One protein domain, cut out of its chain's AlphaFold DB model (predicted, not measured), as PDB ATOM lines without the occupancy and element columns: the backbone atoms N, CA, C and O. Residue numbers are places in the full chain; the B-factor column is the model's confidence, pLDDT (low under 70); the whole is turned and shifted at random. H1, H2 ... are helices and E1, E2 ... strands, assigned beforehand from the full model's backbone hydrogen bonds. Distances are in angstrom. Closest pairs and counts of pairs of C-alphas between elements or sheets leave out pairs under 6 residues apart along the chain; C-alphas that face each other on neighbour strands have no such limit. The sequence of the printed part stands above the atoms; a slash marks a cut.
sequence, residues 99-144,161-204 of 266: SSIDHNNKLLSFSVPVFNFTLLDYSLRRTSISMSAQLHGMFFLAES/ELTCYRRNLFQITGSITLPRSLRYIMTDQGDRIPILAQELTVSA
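AT A GLANCE: This is residues 99 to 144 and 161 to 204 of the 266 residues of the protein "p53-like transcription factor" of Aspergillus ruber CBS 135680 (UniProt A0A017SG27). A long two-stranded ribbon, E2 and E5, makes the shaft of a loose rod, with the small three-stranded sheet E1, E6 and E7 at one end and the small pair E3 and E4, with the short helix H1 near it, at the other. The unnamed stretch 105 to 117 runs along the length from H1 to E1, and E8 runs back from the E7 end toward the other end, apart from the ribbon. The printed part has 90 residues, with one named helix and eight named strands in the order H1 E1 E2 E3 E4 E5 E6 E7 E8. The class is mostly strand, and the three sheets, ordered E1 - E6 - E7, E2 - E5 and E3 - E4, are antiparallel. The whole is only just loose, close to extended, with a radius of gyration of the C-alphas of 18.0 A and spans of 50 by 23 by 23 A.

IN THESE COORDINATES: H1 is residues 99 to 104, 8.8 A long, and begins at C-alpha 99 (-13.578, 43.456, 31.573). E1 is residues 118 to 121, 10.2 A, and E2 is residues 130 to 136, 20.6 A. E3 is residues 139 to 142, 9.2 A, and E4 is residues 161 to 164, 9.9 A. E5 is residues 171 to 177, 20.0 A, beginning at C-alpha 171 (-7.636, 33.453, 16.157). E6 is residues 182 to 186, 11.7 A, and E7 is residues 192 to 194, 6.6 A. E8 is residues 200 to 204, 13.6 A, ending at C-alpha 204 (-9.310, 38.934, 4.569).

HOW THE PARTS SIT: In the sheet E1 E6 E7, E1 and E7 are edge strands. E1 and E6 are antiparallel at 143 degrees, with N 120 and O 184 within hydrogen-bond range at 2.8 A. E6 and E7 form a hairpin at 145 degrees, with N 185 and O 193 at 2.9 A. E2 and E5 are antiparallel at 169 degrees, with N 134 and O 173 at 2.7 A. E2 runs on into E3 across a break of 2 residues, at 81 degrees. E3 and E4 are antiparallel at 134 degrees, with N 163 and O 140 at 2.8 A. The closest C-alphas of H1 and E3 are those of Asn 104 and Phe 140, 7.0 A apart. In H1 every O i to N i+4 pair is within hydrogen-bond range. E8 pairs with no named strand.

THE WHOLE: The two C-alphas farthest apart, those of Ser 123 and Glu 143, are 51.9 A apart. Residues 145 to 160 are cut out, and C-alphas 144 and 161 are 7.5 A apart across the cut. Of the links that are printed whole, H1 to E1 is long, with 13 residues. The mean pLDDT of the printed part is 83.4, and residues 99 to 109 and 142 to 144 are under 70.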
ATOM      1  N   SER A  99     -12.579  42.705  32.339       49.88
ATOM      2  CA  SER A  99     -13.578  43.456  31.573       49.88
ATOM      3  C   SER A  99     -13.091  44.038  30.240       49.88
ATOM      4  O   SER A  99     -13.909  44.556  29.476       49.88
ATOM      5  N   SER A 100     -11.797  43.943  29.905       53.72
ATOM      6  CA  SER A 100     -11.291  44.424  28.607       53.72
ATOM      7  C   SER A 100     -11.749  43.539  27.443       53.72
ATOM      8  O   SER A 100     -12.151  44.049  26.395       53.72
ATOM      9  N   ILE A 101     -11.745  42.216  27.629       52.97
ATOM     10  CA  ILE A 101     -12.048  41.256  26.559       52.97
ATOM     11  C   ILE A 101     -13.528  41.335  26.170       52.97
ATOM     12  O   ILE A 101     -13.852  41.451  24.987       52.97
ATOM     13  N   ASP A 102     -14.428  41.356  27.154       56.38
ATOM     14  CA  ASP A 102     -15.872  41.416  26.901       56.38
ATOM     15  C   ASP A 102     -16.330  42.746  26.296       56.38
ATOM     16  O   ASP A 102     -17.275  42.771  25.504       56.38
ATOM     17  N   HIS A 103     -15.659  43.855  26.621       58.84
ATOM     18  CA  HIS A 103     -15.935  45.136  25.976       58.84
ATOM     19  C   HIS A 103     -15.504  45.128  24.501       58.84
ATOM     20  O   HIS A 103     -16.280  45.530  23.633       58.84
ATOM     21  N   ASN A 104     -14.317  44.593  24.198       56.06
ATOM     22  CA  ASN A 104     -13.797  44.508  22.829       56.06
ATOM     23  C   ASN A 104     -14.633  43.575  21.937       56.06
ATOM     24  O   ASN A 104     -14.829  43.860  20.756       56.06
ATOM     25  N   ASN A 105     -15.206  42.509  22.506       58.78
ATOM     26  CA  ASN A 105     -16.118  41.608  21.795       58.78
ATOM     27  C   ASN A 105     -17.390  42.308  21.282       58.78
ATOM     28  O   ASN A 105     -18.000  41.827  20.332       58.78
ATOM     29  N   LYS A 106     -17.796  43.448  21.864       57.47
ATOM     30  CA  LYS A 106     -18.958  44.225  21.388       57.47
ATOM     31  C   LYS A 106     -18.661  45.060  20.143       57.47
ATOM     32  O   LYS A 106     -19.587  45.400  19.414       57.47
ATOM     33  N   LEU A 107     -17.392  45.387  19.898       62.75
ATOM     34  CA  LEU A 107     -16.954  46.133  18.712       62.75
ATOM     35  C   LEU A 107     -16.807  45.249  17.479       62.75
ATOM     36  O   LEU A 107     -16.749  45.734  16.351       62.75
ATOM     37  N   LEU A 108     -16.776  43.940  17.696       68.94
ATOM     38  CA  LEU A 108     -16.698  42.953  16.650       68.94
ATOM     39  C   LEU A 108     -18.073  42.318  16.446       68.94
ATOM     40  O   LEU A 108     -18.526  41.498  17.239       68.94
ATOM     41  N   SER A 109     -18.730  42.671  15.347       67.56
ATOM     42  CA  SER A 109     -19.975  42.022  14.947       67.56
ATOM     43  C   SER A 109     -19.747  41.170  13.707       67.56
ATOM     44  O   SER A 109     -19.071  41.570  12.762       67.56
ATOM     45  N   PHE A 110     -20.320  39.969  13.715       74.19
ATOM     46  CA  PHE A 110     -20.412  39.136  12.525       74.19
ATOM     47  C   PHE A 110     -21.823  39.248  11.975       74.19
ATOM     48  O   PHE A 110     -22.797  39.012  12.690       74.19
ATOM     49  N   SER A 111     -21.933  39.600  10.701       76.81
ATOM     50  CA  SER A 111     -23.201  39.605   9.988       76.81
ATOM     51  C   SER A 111     -23.385  38.300   9.220       76.81
ATOM     52  O   SER A 111     -22.430  37.656   8.778       76.81
ATOM     53  N   VAL A 112     -24.645  37.895   9.063       77.25
ATOM     54  CA  VAL A 112     -24.990  36.806   8.148       77.25
ATOM     55  C   VAL A 112     -24.740  37.299   6.716       77.25
ATOM     56  O   VAL A 112     -25.106  38.434   6.402       77.25
ATOM     57  N   PRO A 113     -24.135  36.482   5.836       73.25
ATOM     58  CA  PRO A 113     -23.871  36.857   4.459       73.25
ATOM     59  C   PRO A 113     -25.159  37.241   3.737       73.25
ATOM     60  O   PRO A 113     -26.183  36.561   3.828       73.25
ATOM     61  N   VAL A 114     -25.077  38.334   2.987       81.62
ATOM     62  CA  VAL A 114     -26.148  38.782   2.103       81.62
ATOM     63  C   VAL A 114     -25.956  38.097   0.757       81.62
ATOM     64  O   VAL A 114     -24.934  38.273   0.096       81.62
ATOM     65  N   PHE A 115     -26.934  37.284   0.364       85.06
ATOM     66  CA  PHE A 115     -26.938  36.601  -0.924       85.06
ATOM     67  C   PHE A 115     -27.810  37.365  -1.919       85.06
ATOM     68  O   PHE A 115     -28.934  37.743  -1.596       85.06
ATOM     69  N   ASN A 116     -27.342  37.492  -3.160       89.81
ATOM     70  CA  ASN A 116     -28.142  38.011  -4.279       89.81
ATOM     71  C   ASN A 116     -29.032  36.925  -4.918       89.81
ATOM     72  O   ASN A 116     -29.512  37.077  -6.035       89.81
ATOM     73  N   PHE A 117     -29.209  35.792  -4.237       93.25
ATOM     74  CA  PHE A 117     -29.981  34.640  -4.689       93.25
ATOM     75  C   PHE A 117     -30.718  34.006  -3.508       93.25
ATOM     76  O   PHE A 117     -30.346  34.186  -2.346       93.25
ATOM     77  N   THR A 118     -31.755  33.225  -3.805       95.00
ATOM     78  CA  THR A 118     -32.511  32.489  -2.784       95.00
ATOM     79  C   THR A 118     -32.016  31.053  -2.686       95.00
ATOM     80  O   THR A 118     -31.916  30.357  -3.690       95.00
ATOM     81  N   LEU A 119     -31.737  30.584  -1.472       95.00
ATOM     82  CA  LEU A 119     -31.403  29.186  -1.202       95.00
ATOM     83  C   LEU A 119     -32.684  28.352  -1.088       95.00
ATOM     84  O   LEU A 119     -33.606  28.744  -0.367       95.00
ATOM     85  N   LEU A 120     -32.732  27.201  -1.760       96.50
ATOM     86  CA  LEU A 120     -33.895  26.314  -1.793       96.50
ATOM     87  C   LEU A 120     -33.565  24.883  -1.348       96.50
ATOM     88  O   LEU A 120     -32.472  24.364  -1.605       96.50
ATOM     89  N   ASP A 121     -34.545  24.236  -0.716       95.81
ATOM     90  CA  ASP A 121     -34.518  22.815  -0.372       95.81
ATOM     91  C   ASP A 121     -34.962  21.898  -1.540       95.81
ATOM     92  O   ASP A 121     -35.277  22.361  -2.640       95.81
ATOM     93  N   TYR A 122     -34.993  20.578  -1.313       94.88
ATOM     94  CA  TYR A 122     -35.492  19.588  -2.285       94.88
ATOM     95  C   TYR A 122     -36.954  19.801  -2.704       94.88
ATOM     96  O   TYR A 122     -37.334  19.428  -3.811       94.88
ATOM     97  N   SER A 123     -37.771  20.399  -1.837       95.88
ATOM     98  CA  SER A 123     -39.173  20.728  -2.100       95.88
ATOM     99  C   SER A 123     -39.336  22.120  -2.711       95.88
ATOM    100  O   SER A 123     -40.457  22.617  -2.798       95.88
ATOM    101  N   LEU A 124     -38.231  22.753  -3.127       95.25
ATOM    102  CA  LEU A 124     -38.188  24.109  -3.673       95.25
ATOM    103  C   LEU A 124     -38.687  25.180  -2.694       95.25
ATOM    104  O   LEU A 124     -39.119  26.257  -3.104       95.25
ATOM    105  N   ARG A 125     -38.614  24.908  -1.390       96.06
ATOM    106  CA  ARG A 125     -38.930  25.877  -0.341       96.06
ATOM    107  C   ARG A 125     -37.682  26.649   0.033       96.06
ATOM    108  O   ARG A 125     -36.580  26.104   0.065       96.06
ATOM    109  N   ARG A 126     -37.869  27.923   0.370       94.81
ATOM    110  CA  ARG A 126     -36.788  28.782   0.846       94.81
ATOM    111  C   ARG A 126     -36.190  28.228   2.135       94.81
ATOM    112  O   ARG A 126     -36.912  27.903   3.073       94.81
ATOM    113  N   THR A 127     -34.868  28.194   2.182       93.81
ATOM    114  CA  THR A 127     -34.093  27.842   3.370       93.81
ATOM    115  C   THR A 127     -33.010  28.891   3.621       93.81
ATOM    116  O   THR A 127     -32.741  29.739   2.770       93.81
ATOM    117  N   SER A 128     -32.395  28.867   4.799       91.44
ATOM    118  CA  SER A 128     -31.308  29.775   5.178       91.44
ATOM    119  C   SER A 128     -30.123  29.010   5.761       91.44
ATOM    120  O   SER A 128     -30.225  27.832   6.099       91.44
ATOM    121  N   ILE A 129     -28.983  29.688   5.844       90.12
ATOM    122  CA  ILE A 129     -27.775  29.224   6.530       90.12
ATOM    123  C   ILE A 129     -27.588  30.142   7.735       90.12
ATOM    124  O   ILE A 129     -27.815  31.348   7.628       90.12
ATOM    125  N   SER A 130     -27.173  29.587   8.869       87.50
ATOM    126  CA  SER A 130     -26.788  30.379  10.037       87.50
ATOM    127  C   SER A 130     -25.288  30.291  10.253       87.50
ATOM    128  O   SER A 130     -24.695  29.223  10.079       87.50
ATOM    129  N   MET A 131     -24.682  31.389  10.687       86.81
ATOM    130  CA  MET A 131     -23.284  31.403  11.087       86.81
ATOM    131  C   MET A 131     -23.065  32.272  12.315       86.81
ATOM    132  O   MET A 131     -23.793  33.235  12.548       86.81
ATOM    133  N   SER A 132     -22.035  31.927  13.068       84.31
ATOM    134  CA  SER A 132     -21.515  32.711  14.179       84.31
ATOM    135  C   SER A 132     -20.000  32.613  14.170       84.31
ATOM    136  O   SER A 132     -19.437  31.590  13.780       84.31
ATOM    137  N   ALA A 133     -19.333  33.667  14.609       84.50
ATOM    138  CA  ALA A 133     -17.896  33.655  14.787       84.50
ATOM    139  C   ALA A 133     -17.502  34.522  15.982       84.50
ATOM    140  O   ALA A 133     -18.320  35.248  16.544       84.50
ATOM    141  N   GLN A 134     -16.253  34.371  16.396       82.38
ATOM    142  CA  GLN A 134     -15.592  35.030  17.508       82.38
ATOM    143  C   GLN A 134     -14.153  35.304  17.080       82.38
ATOM    144  O   GLN A 134     -13.517  34.465  16.435       82.38
ATOM    145  N   LEU A 135     -13.644  36.479  17.431       83.50
ATOM    146  CA  LEU A 135     -12.249  36.841  17.227       83.50
ATOM    147  C   LEU A 135     -11.567  36.882  18.591       83.50
ATOM    148  O   LEU A 135     -11.985  37.619  19.475       83.50
ATOM    149  N   HIS A 136     -10.516  36.090  18.752       81.88
ATOM    150  CA  HIS A 136      -9.664  36.086  19.931       81.88
ATOM    151  C   HIS A 136      -8.314  36.696  19.573       81.88
ATOM    152  O   HIS A 136      -7.738  36.392  18.527       81.88
ATOM    153  N   GLY A 137      -7.779  37.538  20.444       82.62
ATOM    154  CA  GLY A 137      -6.467  38.141  20.265       82.62
ATOM    155  C   GLY A 137      -6.337  39.431  21.053       82.62
ATOM    156  O   GLY A 137      -7.278  39.883  21.704       82.62
ATOM    157  N   MET A 138      -5.155  40.032  20.971       81.69
ATOM    158  CA  MET A 138      -4.887  41.323  21.595       81.69
ATOM    159  C   MET A 138      -5.349  42.439  20.655       81.69
ATOM    160  O   MET A 138      -4.560  42.948  19.853       81.69
ATOM    161  N   PHE A 139      -6.637  42.763  20.743       78.88
ATOM    162  CA  PHE A 139      -7.243  43.935  20.118       78.88
ATOM    163  C   PHE A 139      -7.441  45.016  21.169       78.88
ATOM    164  O   PHE A 139      -7.763  44.717  22.320       78.88
ATOM    165  N   PHE A 140      -7.257  46.265  20.776       79.06
ATOM    166  CA  PHE A 140      -7.500  47.412  21.634       79.06
ATOM    167  C   PHE A 140      -8.233  48.489  20.850       79.06
ATOM    168  O   PHE A 140      -8.058  48.630  19.643       79.06
ATOM    169  N   LEU A 141      -9.066  49.238  21.556       78.69
ATOM    170  CA  LEU A 141      -9.702  50.437  21.037       78.69
ATOM    171  C   LEU A 141      -8.605  51.471  20.775       78.69
ATOM    172  O   LEU A 141      -7.925  51.897  21.710       78.69
ATOM    173  N   ALA A 142      -8.411  51.858  19.518       65.19
ATOM    174  CA  ALA A 142      -7.708  53.094  19.237       65.19
ATOM    175  C   ALA A 142      -8.702  54.233  19.450       65.19
ATOM    176  O   ALA A 142      -9.706  54.359  18.748       65.19
ATOM    177  N   GLU A 143      -8.434  55.056  20.453       63.09
ATOM    178  CA  GLU A 143      -9.061  56.361  20.546       63.09
ATOM    179  C   GLU A 143      -8.613  57.187  19.333       63.09
ATOM    180  O   GLU A 143      -7.439  57.518  19.170       63.09
ATOM    181  N   SER A 144      -9.545  57.460  18.419       54.44
ATOM    182  CA  SER A 144      -9.260  58.340  17.292       54.44
ATOM    183  C   SER A 144      -8.956  59.743  17.839       54.44
ATOM    184  O   SER A 144      -9.779  60.292  18.587       54.44
ATOM    185  N   GLU A 161     -12.400  52.133  16.504       74.19
ATOM    186  CA  GLU A 161     -11.498  51.341  15.674       74.19
ATOM    187  C   GLU A 161     -10.758  50.322  16.544       74.19
ATOM    188  O   GLU A 161     -10.118  50.670  17.540       74.19
ATOM    189  N   LEU A 162     -10.843  49.044  16.175       78.19
ATOM    190  CA  LEU A 162     -10.057  47.992  16.807       78.19
ATOM    191  C   LEU A 162      -8.685  47.921  16.144       78.19
ATOM    192  O   LEU A 162      -8.560  47.554  14.977       78.19
ATOM    193  N   THR A 163      -7.645  48.201  16.915       82.12
ATOM    194  CA  THR A 163      -6.259  48.051  16.481       82.12
ATOM    195  C   THR A 163      -5.673  46.748  17.014       82.12
ATOM    196  O   THR A 163      -5.925  46.338  18.147       82.12
ATOM    197  N   CYS A 164      -4.857  46.091  16.190       81.69
ATOM    198  CA  CYS A 164      -3.999  44.986  16.603       81.69
ATOM    199  C   CYS A 164      -2.570  45.212  16.100       81.69
ATOM    200  O   CYS A 164      -2.340  45.883  15.092       81.69
ATOM    201  N   TYR A 165      -1.582  44.645  16.791       84.56
ATOM    202  CA  TYR A 165      -0.205  44.708  16.312       84.56
ATOM    203  C   TYR A 165       0.038  43.677  15.210       84.56
ATOM    204  O   TYR A 165      -0.290  42.506  15.362       84.56
ATOM    205  N   ARG A 166       0.757  44.075  14.154       80.50
ATOM    206  CA  ARG A 166       1.168  43.199  13.033       80.50
ATOM    207  C   ARG A 166       1.879  41.894  13.429       80.50
ATOM    208  O   ARG A 166       1.949  40.976  12.624       80.50
ATOM    209  N   ARG A 167       2.504  41.841  14.614       84.19
ATOM    210  CA  ARG A 167       3.228  40.660  15.130       84.19
ATOM    211  C   ARG A 167       2.363  39.785  16.032       84.19
ATOM    212  O   ARG A 167       2.797  38.700  16.404       84.19
ATOM    213  N   ASN A 168       1.178  40.260  16.392       83.00
ATOM    214  CA  ASN A 168       0.276  39.502  17.227       83.00
ATOM    215  C   ASN A 168      -0.482  38.516  16.355       83.00
ATOM    216  O   ASN A 168      -0.989  38.853  15.285       83.00
ATOM    217  N   LEU A 169      -0.559  37.287  16.842       85.75
ATOM    218  CA  LEU A 169      -1.460  36.303  16.284       85.75
ATOM    219  C   LEU A 169      -2.856  36.574  16.840       85.75
ATOM    220  O   LEU A 169      -3.023  36.858  18.028       85.75
ATOM    221  N   PHE A 170      -3.847  36.466  15.971       85.69
ATOM    222  CA  PHE A 170      -5.246  36.407  16.352       85.69
ATOM    223  C   PHE A 170      -5.835  35.090  15.854       85.69
ATOM    224  O   PHE A 170      -5.342  34.482  14.901       85.69
ATOM    225  N   GLN A 171      -6.898  34.651  16.508       84.81
ATOM    226  CA  GLN A 171      -7.636  33.453  16.157       84.81
ATOM    227  C   GLN A 171      -9.071  33.837  15.825       84.81
ATOM    228  O   GLN A 171      -9.728  34.538  16.586       84.81
ATOM    229  N   ILE A 172      -9.572  33.323  14.705       84.44
ATOM    230  CA  ILE A 172     -10.993  33.379  14.375       84.44
ATOM    231  C   ILE A 172     -11.568  31.995  14.644       84.44
ATOM    232  O   ILE A 172     -11.141  31.011  14.040       84.44
ATOM    233  N   THR A 173     -12.544  31.922  15.541       86.25
ATOM    234  CA  THR A 173     -13.324  30.710  15.797       86.25
ATOM    235  C   THR A 173     -14.730  30.945  15.282       86.25
ATOM    236  O   THR A 173     -15.311  31.984  15.552       86.25
ATOM    237  N   GLY A 174     -15.320  29.997  14.565       86.56
ATOM    238  CA  GLY A 174     -16.704  30.142  14.132       86.56
ATOM    239  C   GLY A 174     -17.380  28.822  13.824       86.56
ATOM    240  O   GLY A 174     -16.738  27.776  13.737       86.56
ATOM    241  N   SER A 175     -18.694  28.889  13.665       87.31
ATOM    242  CA  SER A 175     -19.548  27.775  13.274       87.31
ATOM    243  C   SER A 175     -20.506  28.203  12.178       87.31
ATOM    244  O   SER A 175     -21.059  29.301  12.210       87.31
ATOM    245  N   ILE A 176     -20.719  27.304  11.222       88.75
ATOM    246  CA  ILE A 176     -21.681  27.467  10.135       88.75
ATOM    247  C   ILE A 176     -22.586  26.242  10.147       88.75
ATOM    248  O   ILE A 176     -22.100  25.109  10.135       88.75
ATOM    249  N   THR A 177     -23.894  26.471  10.142       90.62
ATOM    250  CA  THR A 177     -24.901  25.411  10.100       90.62
ATOM    251  C   THR A 177     -25.600  25.449   8.753       90.62
ATOM    252  O   THR A 177     -26.302  26.411   8.434       90.62
ATOM    253  N   LEU A 178     -25.416  24.386   7.967       90.88
ATOM    254  CA  LEU A 178     -26.077  24.213   6.678       90.88
ATOM    255  C   LEU A 178     -27.234  23.207   6.796       90.88
ATOM    256  O   LEU A 178     -27.029  22.100   7.306       90.88
ATOM    257  N   PRO A 179     -28.436  23.541   6.293       92.00
ATOM    258  CA  PRO A 179     -29.527  22.584   6.172       92.00
ATOM    259  C   PRO A 179     -29.124  21.424   5.261       92.00
ATOM    260  O   PRO A 179     -28.702  21.638   4.125       92.00
ATOM    261  N   ARG A 180     -29.317  20.183   5.720       91.00
ATOM    262  CA  ARG A 180     -29.036  18.981   4.908       91.00
ATOM    263  C   ARG A 180     -29.852  18.928   3.616       91.00
ATOM    264  O   ARG A 180     -29.442  18.282   2.662       91.00
ATOM    265  N   SER A 181     -31.009  19.584   3.601       93.44
ATOM    266  CA  SER A 181     -31.908  19.637   2.455       93.44
ATOM    267  C   SER A 181     -31.525  20.689   1.411       93.44
ATOM    268  O   SER A 181     -32.179  20.746   0.373       93.44
ATOM    269  N   LEU A 182     -30.503  21.519   1.667       94.69
ATOM    270  CA  LEU A 182     -30.074  22.582   0.763       94.69
ATOM    271  C   LEU A 182     -29.625  22.002  -0.585       94.69
ATOM    272  O   LEU A 182     -28.675  21.218  -0.637       94.69
ATOM    273  N   ARG A 183     -30.286  22.407  -1.678       96.00
ATOM    274  CA  ARG A 183     -30.102  21.748  -2.977       96.00
ATOM    275  C   ARG A 183     -30.007  22.679  -4.176       96.00
ATOM    276  O   ARG A 183     -29.282  22.345  -5.110       96.00
ATOM    277  N   TYR A 184     -30.697  23.815  -4.169       96.81
ATOM    278  CA  TYR A 184     -30.719  24.726  -5.313       96.81
ATOM    279  C   TYR A 184     -30.493  26.172  -4.881       96.81
ATOM    280  O   TYR A 184     -30.804  26.551  -3.750       96.81
ATOM    281  N   ILE A 185     -29.996  26.982  -5.811       96.12
ATOM    282  CA  ILE A 185     -30.117  28.438  -5.763       96.12
ATOM    283  C   ILE A 185     -31.160  28.877  -6.794       96.12
ATOM    284  O   ILE A 185     -31.241  28.297  -7.878       96.12
ATOM    285  N   MET A 186     -31.955  29.884  -6.449       96.75
ATOM    286  CA  MET A 186     -32.864  30.564  -7.366       96.75
ATOM    287  C   MET A 186     -32.351  31.974  -7.623       96.75
ATOM    288  O   MET A 186     -32.160  32.740  -6.670       96.75
ATOM    289  N   THR A 187     -32.102  32.289  -8.891       94.62
ATOM    290  CA  THR A 187     -31.702  33.633  -9.320       94.62
ATOM    291  C   THR A 187     -32.902  34.581  -9.303       94.62
ATOM    292  O   THR A 187     -34.056  34.163  -9.182       94.62
ATOM    293  N   ASP A 188     -32.634  35.874  -9.423       91.38
ATOM    294  CA  ASP A 188     -33.641  36.919  -9.632       91.38
ATOM    295  C   ASP A 188     -34.471  36.702 -10.912       91.38
ATOM    296  O   ASP A 188     -35.660  37.009 -10.929       91.38
ATOM    297  N   GLN A 189     -33.873  36.099 -11.944       93.94
ATOM    298  CA  GLN A 189     -34.543  35.714 -13.195       93.94
ATOM    299  C   GLN A 189     -35.456  34.480 -13.053       93.94
ATOM    300  O   GLN A 189     -36.171  34.125 -13.988       93.94
ATOM    301  N   GLY A 190     -35.449  33.815 -11.892       92.50
ATOM    302  CA  GLY A 190     -36.252  32.619 -11.621       92.50
ATOM    303  C   GLY A 190     -35.592  31.294 -12.019       92.50
ATOM    304  O   GLY A 190     -36.193  30.235 -11.816       92.50
ATOM    305  N   ASP A 191     -34.355  31.324 -12.524       95.69
ATOM    306  CA  ASP A 191     -33.603  30.114 -12.861       95.69
ATOM    307  C   ASP A 191     -33.218  29.336 -11.606       95.69
ATOM    308  O   ASP A 191     -32.842  29.909 -10.580       95.69
ATOM    309  N   ARG A 192     -33.271  28.004 -11.703       95.81
ATOM    310  CA  ARG A 192     -32.948  27.082 -10.608       95.81
ATOM    311  C   ARG A 192     -31.657  26.346 -10.917       95.81
ATOM    312  O   ARG A 192     -31.630  25.460 -11.769       95.81
ATOM    313  N   ILE A 193     -30.600  26.679 -10.190       96.81
ATOM    314  CA  ILE A 193     -29.274  26.102 -10.405       96.81
ATOM    315  C   ILE A 193     -28.991  25.103  -9.273       96.81
ATOM    316  O   ILE A 193     -29.074  25.475  -8.098       96.81
ATOM    317  N   PRO A 194     -28.689  23.827  -9.578       96.62
ATOM    318  CA  PRO A 194     -28.372  22.835  -8.559       96.62
ATOM    319  C   PRO A 194     -27.019  23.118  -7.901       96.62
ATOM    320  O   PRO A 194     -26.035  23.445  -8.563       96.62
ATOM    321  N   ILE A 195     -26.961  22.926  -6.587       94.38
ATOM    322  CA  ILE A 195     -25.736  23.013  -5.796       94.38
ATOM    323  C   ILE A 195     -25.017  21.665  -5.883       94.38
ATOM    324  O   ILE A 195     -25.541  20.638  -5.445       94.38
ATOM    325  N   LEU A 196     -23.813  21.674  -6.456       93.69
ATOM    326  CA  LEU A 196     -22.992  20.474  -6.646       93.69
ATOM    327  C   LEU A 196     -21.987  20.254  -5.510       93.69
ATOM    328  O   LEU A 196     -21.666  19.113  -5.187       93.69
ATOM    329  N   ALA A 197     -21.501  21.337  -4.902       90.25
ATOM    330  CA  ALA A 197     -20.505  21.304  -3.840       90.25
ATOM    331  C   ALA A 197     -20.662  22.503  -2.896       90.25
ATOM    332  O   ALA A 197     -21.261  23.519  -3.251       90.25
ATOM    333  N   GLN A 198     -20.112  22.364  -1.691       87.56
ATOM    334  CA  GLN A 198     -20.062  23.403  -0.666       87.56
ATOM    335  C   GLN A 198     -18.622  23.531  -0.178       87.56
ATOM    336  O   GLN A 198     -17.990  22.536   0.182       87.56
ATOM    337  N   GLU A 199     -18.114  24.757  -0.156       87.31
ATOM    338  CA  GLU A 199     -16.738  25.061   0.214       87.31
ATOM    339  C   GLU A 199     -16.720  26.141   1.291       87.31
ATOM    340  O   GLU A 199     -17.476  27.111   1.222       87.31
ATOM    341  N   LEU A 200     -15.863  25.959   2.299       82.56
ATOM    342  CA  LEU A 200     -15.606  26.972   3.312       82.56
ATOM    343  C   LEU A 200     -14.277  27.655   3.006       82.56
ATOM    344  O   LEU A 200     -13.216  27.026   3.050       82.56
ATOM    345  N   THR A 201     -14.366  28.958   2.767       84.25
ATOM    346  CA  THR A 201     -13.223  29.834   2.541       84.25
ATOM    347  C   THR A 201     -13.228  30.938   3.582       84.25
ATOM    348  O   THR A 201     -14.231  31.623   3.768       84.25
ATOM    349  N   VAL A 202     -12.084  31.122   4.234       82.00
ATOM    350  CA  VAL A 202     -11.804  32.312   5.035       82.00
ATOM    351  C   VAL A 202     -10.891  33.206   4.204       82.00
ATOM    352  O   VAL A 202      -9.912  32.722   3.634       82.00
ATOM    353  N   SER A 203     -11.226  34.489   4.125       82.38
ATOM    354  CA  SER A 203     -10.449  35.502   3.411       82.38
ATOM    355  C   SER A 203     -10.445  36.801   4.198       82.38
ATOM    356  O   SER A 203     -11.441  37.120   4.850       82.38
ATOM    357  N   ALA A 204      -9.367  37.567   4.079       80.31
ATOM    358  CA  ALA A 204      -9.310  38.934   4.569       80.31
ATOM    359  C   ALA A 204      -9.422  39.911   3.392       80.31
ATOM    360  O   ALA A 204      -8.888  39.670   2.306       80.31
TER     361      ALA A 204